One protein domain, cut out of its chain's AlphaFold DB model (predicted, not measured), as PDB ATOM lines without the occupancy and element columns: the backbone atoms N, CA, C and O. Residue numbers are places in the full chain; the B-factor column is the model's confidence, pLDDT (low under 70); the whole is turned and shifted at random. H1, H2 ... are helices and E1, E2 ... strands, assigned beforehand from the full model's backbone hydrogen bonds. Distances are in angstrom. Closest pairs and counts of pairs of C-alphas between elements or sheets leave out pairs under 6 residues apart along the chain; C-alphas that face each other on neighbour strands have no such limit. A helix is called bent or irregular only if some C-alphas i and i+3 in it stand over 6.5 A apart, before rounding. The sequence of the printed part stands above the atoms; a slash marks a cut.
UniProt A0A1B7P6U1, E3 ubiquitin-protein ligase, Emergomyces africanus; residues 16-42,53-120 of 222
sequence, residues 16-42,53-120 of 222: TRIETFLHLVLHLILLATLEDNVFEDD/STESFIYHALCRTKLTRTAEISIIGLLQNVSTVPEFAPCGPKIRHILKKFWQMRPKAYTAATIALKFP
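Overview. This is residues 16 to 42 and 53 to 120 of the 222 residues of the protein "E3 ubiquitin-protein ligase" of Emergomyces africanus (UniProt A0A1B7P6U1). Two long helices, H1 and H4, lie side by side and run the same way along the long axis; the shorter H2, H3 and H5 sit to one side of this pair, with H3 folding back along H4, and with H2 starting near the last turns of H1 and H4, at Ile 58, and running away from them, about perpendicular to both. A small hairpin, E1 and E2, is attached at H2 and H3, away from the two long helices. The printed part has 95 residues, mostly helix, with five named helices and two named strands in the order H1 H2 E1 E2 H3 H4 H5; the sheet is E1 - E2, antiparallel. It is compact, with a radius of gyration of the C-alphas of 13.1 A, and elongated, spanning 42 by 25 by 23 A.

Arrangement. Start at the sheet: E1, residues 65 to 67, and E2, residues 72 to 74, are a hairpin at 144 degrees, where N 66 and O 73, and N 73 and O 66, are each 3.0 A apart, within hydrogen-bond range. Step to H2, residues 57 to 63, and H3, residues 75 to 84: they touch, about perpendicular at 74 degrees, closest at the C-alphas of Ala 61 and Ile 75, 4.8 A. H3 and H4, residues 86 to 105, are a helical hairpin, closest at the C-alphas of Ser 83 and Gly 92, 6.0 A; they run opposite ways at a tilt of 37 degrees, only just steep. H4 touches H1, residues 16 to 35, at a shallow tilt of 4 degrees, the same way; the C-alphas of Leu 30 and Ile 98 are closest, 6.0 A. H1 only just touches H2, with 3 pairs of C-alphas within 8 A and with its residues 32 to 33 alone; Thr 33 and Ile 58 have the closest C-alphas, 6.3 A. H5, residues 107 to 114, touches H2 at a steep tilt of 48 degrees, closest at the C-alphas of Leu 62 and Ala 113, 5.8 A. H4, with its residues 102 to 103 alone, and H5 touch only at the corner, and only just, with 3 pairs of C-alphas within 8 A; the C-alphas of Trp 103 and Tyr 110 are closest, 5.6 A. Among the pairs that are apart are H1 and H3, and H1 and H5. In H1, H2, H3 and H5 every O i to N i+4 pair is within hydrogen-bond range; in H4, 11 of 16 are.

Along the chain. Find C-alpha 16 at (126.660, 116.044, 150.082); from there H1 runs 28.8 A to C-alpha 35. H4 runs 28.5 A from C-alpha 86 at (124.663, 106.865, 139.458); it is irregular, with C-alphas 87 and 90 8.0 A apart, and has a kink of 55 degrees near residue 93. H3 is 14.5 A long, and H5 ends at C-alpha 114, (141.980, 98.652, 131.398).

Size, cuts and confidence. Look to Thr 16 and Asp 42 for the C-alphas farthest apart, 42.1 A. Residues 43 to 52 are not printed, and C-alphas 42 and 53 are 9.1 A apart across this cut, in the link H1 to H2; the links printed whole are tight. Mean pLDDT of the printed part is 85.6; residues 39 to 42, 53 to 55 and 70 are under 70.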
ATOM      1  N   THR A  16     125.914 114.831 150.444       79.94
ATOM      2  CA  THR A  16     126.660 116.044 150.082       79.94
ATOM      3  C   THR A  16     128.084 116.095 150.641       79.94
ATOM      4  O   THR A  16     129.001 116.521 149.948       79.94
ATOM      5  N   ARG A  17     128.322 115.631 151.876       86.19
ATOM      6  CA  ARG A  17     129.675 115.584 152.457       86.19
ATOM      7  C   ARG A  17     130.538 114.555 151.737       86.19
ATOM      8  O   ARG A  17     131.681 114.851 151.404       86.19
ATOM      9  N   ILE A  18     129.992 113.373 151.461       88.69
ATOM     10  CA  ILE A  18     130.708 112.311 150.738       88.69
ATOM     11  C   ILE A  18     131.090 112.800 149.341       88.69
ATOM     12  O   ILE A  18     132.239 112.652 148.929       88.69
ATOM     13  N   GLU A  19     130.160 113.460 148.656       87.62
ATOM     14  CA  GLU A  19     130.402 114.062 147.350       87.62
ATOM     15  C   GLU A  19     131.526 115.108 147.398       87.62
ATOM     16  O   GLU A  19     132.420 115.075 146.552       87.62
ATOM     17  N   THR A  20     131.554 115.993 148.401       90.75
ATOM     18  CA  THR A  20     132.644 116.981 148.532       90.75
ATOM     19  C   THR A  20     134.010 116.333 148.752       90.75
ATOM     20  O   THR A  20     134.988 116.739 148.123       90.75
ATOM     21  N   PHE A  21     134.088 115.287 149.582       91.94
ATOM     22  CA  PHE A  21     135.334 114.546 149.783       91.94
ATOM     23  C   PHE A  21     135.778 113.838 148.508       91.94
ATOM     24  O   PHE A  21     136.959 113.875 148.170       91.94
ATOM     25  N   LEU A  22     134.843 113.247 147.764       92.00
ATOM     26  CA  LEU A  22     135.146 112.602 146.494       92.00
ATOM     27  C   LEU A  22     135.700 113.605 145.473       92.00
ATOM     28  O   LEU A  22     136.713 113.330 144.835       92.00
ATOM     29  N   HIS A  23     135.095 114.790 145.357       92.88
ATOM     30  CA  HIS A  23     135.602 115.855 144.489       92.88
ATOM     31  C   HIS A  23     137.018 116.300 144.868       92.88
ATOM     32  O   HIS A  23     137.834 116.549 143.977       92.88
ATOM     33  N   LEU A  24     137.314 116.380 146.168       95.00
ATOM     34  CA  LEU A  24     138.642 116.715 146.676       95.00
ATOM     35  C   LEU A  24     139.658 115.620 146.334       95.00
ATOM     36  O   LEU A  24     140.713 115.925 145.789       95.00
ATOM     37  N   VAL A  25     139.321 114.348 146.558       94.81
ATOM     38  CA  VAL A  25     140.187 113.213 146.199       94.81
ATOM     39  C   VAL A  25     140.454 113.178 144.694       94.81
ATOM     40  O   VAL A  25     141.601 113.039 144.284       94.81
ATOM     41  N   LEU A  26     139.431 113.371 143.858       94.50
ATOM     42  CA  LEU A  26     139.602 113.444 142.402       94.50
ATOM     43  C   LEU A  26     140.513 114.604 141.988       94.50
ATOM     44  O   LEU A  26     141.293 114.468 141.048       94.50
ATOM     45  N   HIS A  27     140.438 115.739 142.683       95.12
ATOM     46  CA  HIS A  27     141.332 116.861 142.428       95.12
ATOM     47  C   HIS A  27     142.780 116.545 142.817       95.12
ATOM     48  O   HIS A  27     143.679 116.823 142.031       95.12
ATOM     49  N   LEU A  28     143.002 115.903 143.967       95.38
ATOM     50  CA  LEU A  28     144.334 115.461 144.393       95.38
ATOM     51  C   LEU A  28     144.938 114.437 143.426       95.38
ATOM     52  O   LEU A  28     146.114 114.538 143.098       95.38
ATOM     53  N   ILE A  29     144.137 113.493 142.920       94.50
ATOM     54  CA  ILE A  29     144.586 112.535 141.898       94.50
ATOM     55  C   ILE A  29     145.019 113.282 140.635       94.50
ATOM     56  O   ILE A  29     146.069 112.977 140.077       94.50
ATOM     57  N   LEU A  30     144.242 114.273 140.187       93.75
ATOM     58  CA  LEU A  30     144.608 115.075 139.024       93.75
ATOM     59  C   LEU A  30     145.915 115.846 139.254       93.75
ATOM     60  O   LEU A  30     146.764 115.834 138.372       93.75
ATOM     61  N   LEU A  31     146.092 116.473 140.420       93.56
ATOM     62  CA  LEU A  31     147.333 117.176 140.765       93.56
ATOM     63  C   LEU A  31     148.534 116.226 140.756       93.56
ATOM     64  O   LEU A  31     149.497 116.488 140.047       93.56
ATOM     65  N   ALA A  32     148.426 115.073 141.418       92.25
ATOM     66  CA  ALA A  32     149.476 114.055 141.416       92.25
ATOM     67  C   ALA A  32     149.799 113.551 139.997       92.25
ATOM     68  O   ALA A  32     150.946 113.272 139.677       92.25
ATOM     69  N   THR A  33     148.798 113.484 139.115       91.38
ATOM     70  CA  THR A  33     148.990 113.128 137.700       91.38
ATOM     71  C   THR A  33     149.734 114.213 136.914       91.38
ATOM     72  O   THR A  33     150.407 113.911 135.934       91.38
ATOM     73  N   LEU A  34     149.560 115.486 137.279       89.56
ATOM     74  CA  LEU A  34     150.240 116.610 136.632       89.56
ATOM     75  C   LEU A  34     151.672 116.792 137.145       89.56
ATOM     76  O   LEU A  34     152.511 117.267 136.390       89.56
ATOM     77  N   GLU A  35     151.934 116.425 138.397       88.44
ATOM     78  CA  GLU A  35     153.272 116.447 139.002       88.44
ATOM     79  C   GLU A  35     154.133 115.244 138.585       88.44
ATOM     80  O   GLU A  35     155.361 115.319 138.634       88.44
ATOM     81  N   ASP A  36     153.507 114.147 138.149       85.50
ATOM     82  CA  ASP A  36     154.199 112.954 137.664       85.50
ATOM     83  C   ASP A  36     154.807 113.197 136.273       85.50
ATOM     84  O   ASP A  36     154.143 113.058 135.244       85.50
ATOM     85  N   ASN A  37     156.081 113.588 136.247       77.75
ATOM     86  CA  ASN A  37     156.820 113.924 135.025       77.75
ATOM     87  C   ASN A  37     157.485 112.712 134.345       77.75
ATOM     88  O   ASN A  37     158.294 112.903 133.443       77.75
ATOM     89  N   VAL A  38     157.177 111.478 134.758       73.50
ATOM     90  CA  VAL A  38     157.835 110.267 134.241       73.50
ATOM     91  C   VAL A  38     157.038 109.666 133.078       73.50
ATOM     92  O   VAL A  38     155.983 109.048 133.282       73.50
ATOM     93  N   PHE A  39     157.553 109.811 131.855       69.00
ATOM     94  CA  PHE A  39     156.935 109.290 130.628       69.00
ATOM     95  C   PHE A  39     157.440 107.878 130.281       69.00
ATOM     96  O   PHE A  39     158.537 107.485 130.660       69.00
ATOM     97  N   GLU A  40     156.650 107.098 129.528       63.19
ATOM     98  CA  GLU A  40     157.049 105.742 129.080       63.19
ATOM     99  C   GLU A  40     158.285 105.719 128.156       63.19
ATOM    100  O   GLU A  40     158.849 104.647 127.954       63.19
ATOM    101  N   ASP A  41     158.672 106.856 127.566       55.91
ATOM    102  CA  ASP A  41     159.786 106.970 126.605       55.91
ATOM    103  C   ASP A  41     161.087 107.501 127.231       55.91
ATOM    104  O   ASP A  41     162.097 107.620 126.541       55.91
ATOM    105  N   ASP A  42     161.106 107.762 128.547       54.94
ATOM    106  CA  ASP A  42     162.345 108.026 129.296       54.94
ATOM    107  C   ASP A  42     163.122 106.712 129.498       54.94
ATOM    108  O   ASP A  42     163.364 106.224 130.601       54.94
ATOM    109  N   SER A  53     161.248 104.348 137.525       53.66
ATOM    110  CA  SER A  53     159.884 104.009 137.075       53.66
ATOM    111  C   SER A  53     158.973 103.497 138.204       53.66
ATOM    112  O   SER A  53     157.746 103.567 138.095       53.66
ATOM    113  N   THR A  54     159.537 103.059 139.339       57.56
ATOM    114  CA  THR A  54     158.755 102.696 140.536       57.56
ATOM    115  C   THR A  54     158.351 103.890 141.395       57.56
ATOM    116  O   THR A  54     157.662 103.682 142.391       57.56
ATOM    117  N   GLU A  55     158.703 105.122 141.027       67.38
ATOM    118  CA  GLU A  55     158.272 106.335 141.739       67.38
ATOM    119  C   GLU A  55     157.080 107.038 141.064       67.38
ATOM    120  O   GLU A  55     156.412 107.857 141.691       67.38
ATOM    121  N   SER A  56     156.735 106.661 139.826       84.19
ATOM    122  CA  SER A  56     155.630 107.273 139.077       84.19
ATOM    123  C   SER A  56     154.266 106.986 139.710       84.19
ATOM    124  O   SER A  56     153.826 105.835 139.837       84.19
ATOM    125  N   PHE A  57     153.551 108.058 140.055       90.06
ATOM    126  CA  PHE A  57     152.190 107.988 140.579       90.06
ATOM    127  C   PHE A  57     151.237 107.292 139.600       90.06
ATOM    128  O   PHE A  57     150.428 106.462 140.019       90.06
ATOM    129  N   ILE A  58     151.339 107.590 138.304       89.88
ATOM    130  CA  ILE A  58     150.485 107.022 137.257       89.88
ATOM    131  C   ILE A  58     150.709 105.514 137.157       89.88
ATOM    132  O   ILE A  58     149.735 104.758 137.125       89.88
ATOM    133  N   TYR A  59     151.963 105.052 137.180       87.94
ATOM    134  CA  TYR A  59     152.256 103.617 137.197       87.94
ATOM    135  C   TYR A  59     151.630 102.930 138.417       87.94
ATOM    136  O   TYR A  59     150.967 101.899 138.280       87.94
ATOM    137  N   HIS A  60     151.760 103.521 139.611       89.19
ATOM    138  CA  HIS A  60     151.127 102.974 140.814       89.19
ATOM    139  C   HIS A  60     149.604 102.974 140.731       89.19
ATOM    140  O   HIS A  60     148.974 101.990 141.114       89.19
ATOM    141  N   ALA A  61     149.003 104.038 140.206       91.00
ATOM    142  CA  ALA A  61     147.557 104.156 140.064       91.00
ATOM    143  C   ALA A  61     146.963 103.084 139.133       91.00
ATOM    144  O   ALA A  61     145.829 102.639 139.355       91.00
ATOM    145  N   LEU A  62     147.727 102.665 138.121       88.50
ATOM    146  CA  LEU A  62     147.346 101.639 137.152       88.50
ATOM    147  C   LEU A  62     147.624 100.218 137.662       88.50
ATOM    148  O   LEU A  62     146.744  99.361 137.586       88.50
ATOM    149  N   CYS A  63     148.821  99.978 138.201       84.44
ATOM    150  CA  CYS A  63     149.338  98.629 138.448       84.44
ATOM    151  C   CYS A  63     149.247  98.181 139.910       84.44
ATOM    152  O   CYS A  63     149.129  96.985 140.175       84.44
ATOM    153  N   ARG A  64     149.327  99.097 140.887       85.94
ATOM    154  CA  ARG A  64     149.292  98.707 142.303       85.94
ATOM    155  C   ARG A  64     147.857  98.561 142.775       85.94
ATOM    156  O   ARG A  64     147.083  99.518 142.803       85.94
ATOM    157  N   THR A  65     147.530  97.359 143.221       85.50
ATOM    158  CA  THR A  65     146.299  97.077 143.949       85.50
ATOM    159  C   THR A  65     146.546  97.200 145.448       85.50
ATOM    160  O   THR A  65     147.641  96.940 145.956       85.50
ATOM    161  N   LYS A  66     145.517  97.624 146.179       84.50
ATOM    162  CA  LYS A  66     145.485  97.510 147.638       84.50
ATOM    163  C   LYS A  66     144.248  96.742 148.057       84.50
ATOM    164  O   LYS A  66     143.181  96.895 147.460       84.50
ATOM    165  N   LEU A  67     144.396  95.939 149.107       83.88
ATOM    166  CA  LEU A  67     143.277  95.238 149.716       83.88
ATOM    167  C   LEU A  67     142.336  96.260 150.357       83.88
ATOM    168  O   LEU A  67     142.696  96.965 151.300       83.88
ATOM    169  N   THR A  68     141.122  96.345 149.829       78.31
ATOM    170  CA  THR A  68     140.020  97.082 150.450       78.31
ATOM    171  C   THR A  68     139.083  96.107 151.149       78.31
ATOM    172  O   THR A  68     139.185  94.894 150.984       78.31
ATOM    173  N   ARG A  69     138.120  96.633 151.914       75.38
ATOM    174  CA  ARG A  69     137.109  95.820 152.613       75.38
ATOM    175  C   ARG A  69     136.339  94.872 151.680       75.38
ATOM    176  O   ARG A  69     135.774  93.896 152.153       75.38
ATOM    177  N   THR A  70     136.269  95.188 150.388       69.75
ATOM    178  CA  THR A  70     135.468  94.457 149.399       69.75
ATOM    179  C   THR A  70     136.300  93.684 148.379       69.75
ATOM    180  O   THR A  70     135.843  92.639 147.935       69.75
ATOM    181  N   ALA A  71     137.486  94.172 147.996       77.81
ATOM    182  CA  ALA A  71     138.361  93.514 147.019       77.81
ATOM    183  C   ALA A  71     139.767  94.138 146.990       77.81
ATOM    184  O   ALA A  71     139.968  95.266 147.447       77.81
ATOM    185  N   GLU A  72     140.729  93.447 146.386       85.06
ATOM    186  CA  GLU A  72     141.978  94.068 145.941       85.06
ATOM    187  C   GLU A  72     141.712  94.896 144.687       85.06
ATOM    188  O   GLU A  72     141.292  94.368 143.659       85.06
ATOM    189  N   ILE A  73     141.908  96.210 144.778       88.31
ATOM    190  CA  ILE A  73     141.574  97.122 143.685       88.31
ATOM    191  C   ILE A  73     142.637  98.207 143.539       88.31
ATOM    192  O   ILE A  73     143.219  98.666 144.525       88.31
ATOM    193  N   SER A  74     142.925  98.577 142.294       91.12
ATOM    194  CA  SER A  74     143.802  99.696 141.947       91.12
ATOM    195  C   SER A  74     143.018 101.009 141.911       91.12
ATOM    196  O   SER A  74     141.784 101.022 141.947       91.12
ATOM    197  N   ILE A  75     143.721 102.141 141.823       91.94
ATOM    198  CA  ILE A  75     143.068 103.457 141.739       91.94
ATOM    199  C   ILE A  75     142.197 103.531 140.481       91.94
ATOM    200  O   ILE A  75     141.059 103.991 140.557       91.94
ATOM    201  N   ILE A  76     142.674 103.012 139.346       91.25
ATOM    202  CA  ILE A  76     141.874 102.962 138.116       91.25
ATOM    203  C   ILE A  76     140.608 102.100 138.268       91.25
ATOM    204  O   ILE A  76     139.540 102.501 137.803       91.25
ATOM    205  N   GLY A  77     140.679 100.985 139.001       89.56
ATOM    206  CA  GLY A  77     139.500 100.180 139.332       89.56
ATOM    207  C   GLY A  77     138.519 100.914 140.255       89.56
ATOM    208  O   GLY A  77     137.305 100.837 140.069       89.56
ATOM    209  N   LEU A  78     139.013 101.694 141.222       90.56
ATOM    210  CA  LEU A  78     138.157 102.532 142.071       90.56
ATOM    211  C   LEU A  78     137.450 103.621 141.260       90.56
ATOM    212  O   LEU A  78     136.257 103.844 141.453       90.56
ATOM    213  N   LEU A  79     138.156 104.263 140.327       91.50
ATOM    214  CA  LEU A  79     137.566 105.243 139.415       91.50
ATOM    215  C   LEU A  79     136.476 104.615 138.537       91.50
ATOM    216  O   LEU A  79     135.441 105.245 138.314       91.50
ATOM    217  N   GLN A  80     136.664 103.365 138.097       90.56
ATOM    218  CA  GLN A  80     135.628 102.613 137.388       90.56
ATOM    219  C   GLN A  80     134.396 102.411 138.276       90.56
ATOM    220  O   GLN A  80     133.292 102.764 137.869       90.56
ATOM    221  N   ASN A  81     134.575 101.916 139.501       89.69
ATOM    222  CA  ASN A  81     133.467 101.680 140.430       89.69
ATOM    223  C   ASN A  81     132.701 102.961 140.770       89.69
ATOM    224  O   ASN A  81     131.477 102.956 140.825       89.69
ATOM    225  N   VAL A  82     133.398 104.079 140.970       90.00
ATOM    226  CA  VAL A  82     132.738 105.371 141.200       90.00
ATOM    227  C   VAL A  82     131.960 105.809 139.959       90.00
ATOM    228  O   VAL A  82     130.865 106.345 140.088       90.00
ATOM    229  N   SER A  83     132.486 105.554 138.757       88.19
ATOM    230  CA  SER A  83     131.815 105.930 137.507       88.19
ATOM    231  C   SER A  83     130.555 105.115 137.195       88.19
ATOM    232  O   SER A  83     129.700 105.603 136.460       88.19
ATOM    233  N   THR A  84     130.420 103.899 137.732       88.75
ATOM    234  CA  THR A  84     129.234 103.050 137.522       88.75
ATOM    235  C   THR A  84     128.104 103.347 138.507       88.75
ATOM    236  O   THR A  84     126.955 103.003 138.233       88.75
ATOM    237  N   VAL A  85     128.399 104.001 139.633       88.88
ATOM    238  CA  VAL A  85     127.396 104.382 140.632       88.88
ATOM    239  C   VAL A  85     126.707 105.689 140.201       88.88
ATOM    240  O   VAL A  85     127.369 106.724 140.103       88.88
ATOM    241  N   PRO A  86     125.375 105.696 139.987       84.56
ATOM    242  CA  PRO A  86     124.663 106.865 139.458       84.56
ATOM    243  C   PRO A  86     124.668 108.064 140.417       84.56
ATOM    244  O   PRO A  86     124.588 109.206 139.973       84.56
ATOM    245  N   GLU A  87     124.820 107.821 141.722       87.06
ATOM    246  CA  GLU A  87     124.918 108.859 142.759       87.06
ATOM    247  C   GLU A  87     126.127 109.785 142.548       87.06
ATOM    248  O   GLU A  87     126.096 110.943 142.954       87.06
ATOM    249  N   PHE A  88     127.174 109.300 141.870       86.56
ATOM    250  CA  PHE A  88     128.393 110.057 141.582       86.56
ATOM    251  C   PHE A  88     128.511 110.469 140.110       86.56
ATOM    252  O   PHE A  88     129.597 110.833 139.654       86.56
ATOM    253  N   ALA A  89     127.402 110.483 139.363       85.94
ATOM    254  CA  ALA A  89     127.371 110.972 137.984       85.94
ATOM    255  C   ALA A  89     128.011 112.372 137.784       85.94
ATOM    256  O   ALA A  89     128.725 112.539 136.788       85.94
ATOM    257  N   PRO A  90     127.875 113.354 138.710       87.81
ATOM    258  CA  PRO A  90     128.536 114.660 138.584       87.81
ATOM    259  C   PRO A  90     130.072 114.588 138.518       87.81
ATOM    260  O   PRO A  90     130.711 115.445 137.906       87.81
ATOM    261  N   CYS A  91     130.681 113.544 139.087       89.44
ATOM    262  CA  CYS A  91     132.129 113.328 139.073       89.44
ATOM    263  C   CYS A  91     132.647 112.779 137.732       89.44
ATOM    264  O   CYS A  91     133.852 112.832 137.464       89.44
ATOM    265  N   GLY A  92     131.761 112.263 136.874       88.12
ATOM    266  CA  GLY A  92     132.105 111.589 135.619       88.12
ATOM    267  C   GLY A  92     133.038 112.384 134.692       88.12
ATOM    268  O   GLY A  92     134.035 111.822 134.230       88.12
ATOM    269  N   PRO A  93     132.801 113.688 134.439       90.44
ATOM    270  CA  PRO A  93     133.697 114.507 133.621       90.44
ATOM    271  C   PRO A  93     135.129 114.594 134.169       90.44
ATOM    272  O   PRO A  93     136.083 114.513 133.395       90.44
ATOM    273  N   LYS A  94     135.299 114.700 135.498       90.75
ATOM    274  CA  LYS A  94     136.624 114.734 136.146       90.75
ATOM    275  C   LYS A  94     137.334 113.391 136.026       90.75
ATOM    276  O   LYS A  94     138.506 113.358 135.665       90.75
ATOM    277  N   ILE A  95     136.615 112.293 136.260       92.56
ATOM    278  CA  ILE A  95     137.156 110.936 136.111       92.56
ATOM    279  C   ILE A  95     137.625 110.713 134.670       92.56
ATOM    280  O   ILE A  95     138.761 110.300 134.451       92.56
ATOM    281  N   ARG A  96     136.802 111.068 133.676       90.75
ATOM    282  CA  ARG A  96     137.169 110.969 132.256       90.75
ATOM    283  C   ARG A  96     138.426 111.773 131.925       90.75
ATOM    284  O   ARG A  96     139.269 111.300 131.168       90.75
ATOM    285  N   HIS A  97     138.556 112.976 132.482       91.50
ATOM    286  CA  HIS A  97     139.739 113.806 132.277       91.50
ATOM    287  C   HIS A  97     141.013 113.153 132.837       91.50
ATOM    288  O   HIS A  97     142.022 113.097 132.137       91.50
ATOM    289  N   ILE A  98     140.946 112.592 134.049       92.69
ATOM    290  CA  ILE A  98     142.059 111.855 134.671       92.69
ATOM    291  C   ILE A  98     142.442 110.638 133.821       92.69
ATOM    292  O   ILE A  98     143.613 110.472 133.488       92.69
ATOM    293  N   LEU A  99     141.463 109.827 133.400       91.44
ATOM    294  CA  LEU A  99     141.705 108.646 132.559       91.44
ATOM    295  C   LEU A  99     142.385 109.015 131.237       91.44
ATOM    296  O   LEU A  99     143.333 108.354 130.819       91.44
ATOM    297  N   LYS A 100     141.953 110.115 130.608       90.19
ATOM    298  CA  LYS A 100     142.595 110.627 129.396       90.19
ATOM    299  C   LYS A 100     144.058 110.994 129.642       90.19
ATOM    300  O   LYS A 100     144.903 110.690 128.806       90.19
ATOM    301  N   LYS A 101     144.369 111.632 130.772       90.12
ATOM    302  CA  LYS A 101     145.749 111.989 131.114       90.12
ATOM    303  C   LYS A 101     146.595 110.745 131.402       90.12
ATOM    304  O   LYS A 101     147.710 110.672 130.902       90.12
ATOM    305  N   PHE A 102     146.062 109.742 132.103       90.31
ATOM    306  CA  PHE A 102     146.751 108.458 132.296       90.31
ATOM    307  C   PHE A 102     147.102 107.791 130.966       90.31
ATOM    308  O   PHE A 102     148.242 107.374 130.778       90.31
ATOM    309  N   TRP A 103     146.155 107.753 130.024       88.88
ATOM    310  CA  TRP A 103     146.399 107.220 128.686       88.88
ATOM    311  C   TRP A 103     147.469 108.012 127.919       88.88
ATOM    312  O   TRP A 103     148.337 107.410 127.296       88.88
ATOM    313  N   GLN A 104     147.450 109.347 128.001       87.31
ATOM    314  CA  GLN A 104     148.442 110.205 127.338       87.31
ATOM    315  C   GLN A 104     149.862 110.019 127.880       87.31
ATOM    316  O   GLN A 104     150.812 110.065 127.108       87.31
ATOM    317  N   MET A 105     150.008 109.849 129.195       85.62
ATOM    318  CA  MET A 105     151.321 109.721 129.834       85.62
ATOM    319  C   MET A 105     151.876 108.301 129.693       85.62
ATOM    320  O   MET A 105     153.065 108.132 129.428       85.62
ATOM    321  N   ARG A 106     151.020 107.279 129.867       85.56
ATOM    322  CA  ARG A 106     151.422 105.867 129.861       85.56
ATOM    323  C   ARG A 106     150.452 104.963 129.084       85.56
ATOM    324  O   ARG A 106     149.714 104.182 129.691       85.56
ATOM    325  N   PRO A 107     150.447 105.006 127.739       85.81
ATOM    326  CA  PRO A 107     149.452 104.295 126.933       85.81
ATOM    327  C   PRO A 107     149.524 102.763 127.063       85.81
ATOM    328  O   PRO A 107     148.482 102.104 127.113       85.81
ATOM    329  N   LYS A 108     150.728 102.176 127.159       84.75
ATOM    330  CA  LYS A 108     150.909 100.714 127.258       84.75
ATOM    331  C   LYS A 108     150.390 100.177 128.593       84.75
ATOM    332  O   LYS A 108     149.554  99.273 128.608       84.75
ATOM    333  N   ALA A 109     150.830 100.780 129.699       85.44
ATOM    334  CA  ALA A 109     150.377 100.430 131.043       85.44
ATOM    335  C   ALA A 109     148.866 100.661 131.215       85.44
ATOM    336  O   ALA A 109     148.173  99.823 131.792       85.44
ATOM    337  N   TYR A 110     148.335 101.756 130.660       87.62
ATOM    338  CA  TYR A 110     146.903 102.046 130.689       87.62
ATOM    339  C   TYR A 110     146.090 100.975 129.962       87.62
ATOM    340  O   TYR A 110     145.119 100.458 130.513       87.62
ATOM    341  N   THR A 111     146.493 100.606 128.743       86.44
ATOM    342  CA  THR A 111     145.813  99.554 127.975       86.44
ATOM    343  C   THR A 111     145.810  98.253 128.773       86.44
ATOM    344  O   THR A 111     144.745  97.698 129.009       86.44
ATOM    345  N   ALA A 112     146.960  97.821 129.300       86.75
ATOM    346  CA  ALA A 112     147.053  96.602 130.103       86.75
ATOM    347  C   ALA A 112     146.126  96.617 131.335       86.75
ATOM    348  O   ALA A 112     145.412  95.645 131.584       86.75
ATOM    349  N   ALA A 113     146.092  97.728 132.077       85.75
ATOM    350  CA  ALA A 113     145.267  97.866 133.277       85.75
ATOM    351  C   ALA A 113     143.761  97.966 132.973       85.75
ATOM    352  O   ALA A 113     142.938  97.595 133.809       85.75
ATOM    353  N   THR A 114     143.385  98.459 131.790       85.56
ATOM    354  CA  THR A 114     141.980  98.652 131.398       85.56
ATOM    355  C   THR A 114     141.356  97.472 130.659       85.56
ATOM    356  O   THR A 114     140.136  97.442 130.562       85.56
ATOM    357  N   ILE A 115     142.123  96.462 130.226       85.25
ATOM    358  CA  ILE A 115     141.581  95.267 129.537       85.25
ATOM    359  C   ILE A 115     140.451  94.596 130.334       85.25
ATOM    360  O   ILE A 115     139.458  94.156 129.758       85.25
ATOM    361  N   ALA A 116     140.586  94.522 131.660       80.88
ATOM    362  CA  ALA A 116     139.592  93.902 132.535       80.88
ATOM    363  C   ALA A 116     138.503  94.879 133.028       80.88
ATOM    364  O   ALA A 116     137.555  94.456 133.690       80.88
ATOM    365  N   LEU A 117     138.632  96.179 132.737       84.06
ATOM    366  CA  LEU A 117     137.782  97.236 133.284       84.06
ATOM    367  C   LEU A 117     136.853  97.789 132.201       84.06
ATOM    368  O   LEU A 117     137.274  98.160 131.109       84.06
ATOM    369  N   LYS A 118     135.565  97.908 132.525       81.06
ATOM    370  CA  LYS A 118     134.553  98.481 131.633       81.06
ATOM    371  C   LYS A 118     134.091  99.823 132.178       81.06
ATOM    372  O   LYS A 118     133.356  99.875 133.167       81.06
ATOM    373  N   PHE A 119     134.511 100.901 131.526       80.50
ATOM    374  CA  PHE A 119     134.049 102.249 131.839       80.50
ATOM    375  C   PHE A 119     132.755 102.570 131.075       80.50
ATOM    376  O   PHE A 119     132.637 102.199 129.909       80.50
ATOM    377  N   PRO A 120     131.807 103.319 131.668       73.88
ATOM    378  CA  PRO A 120     130.592 103.790 130.990       73.88
ATOM    379  C   PRO A 120     130.864 104.961 130.024       73.88
ATOM    380  O   PRO A 120     129.959 105.692 129.624       73.88
TER     381      PRO A 120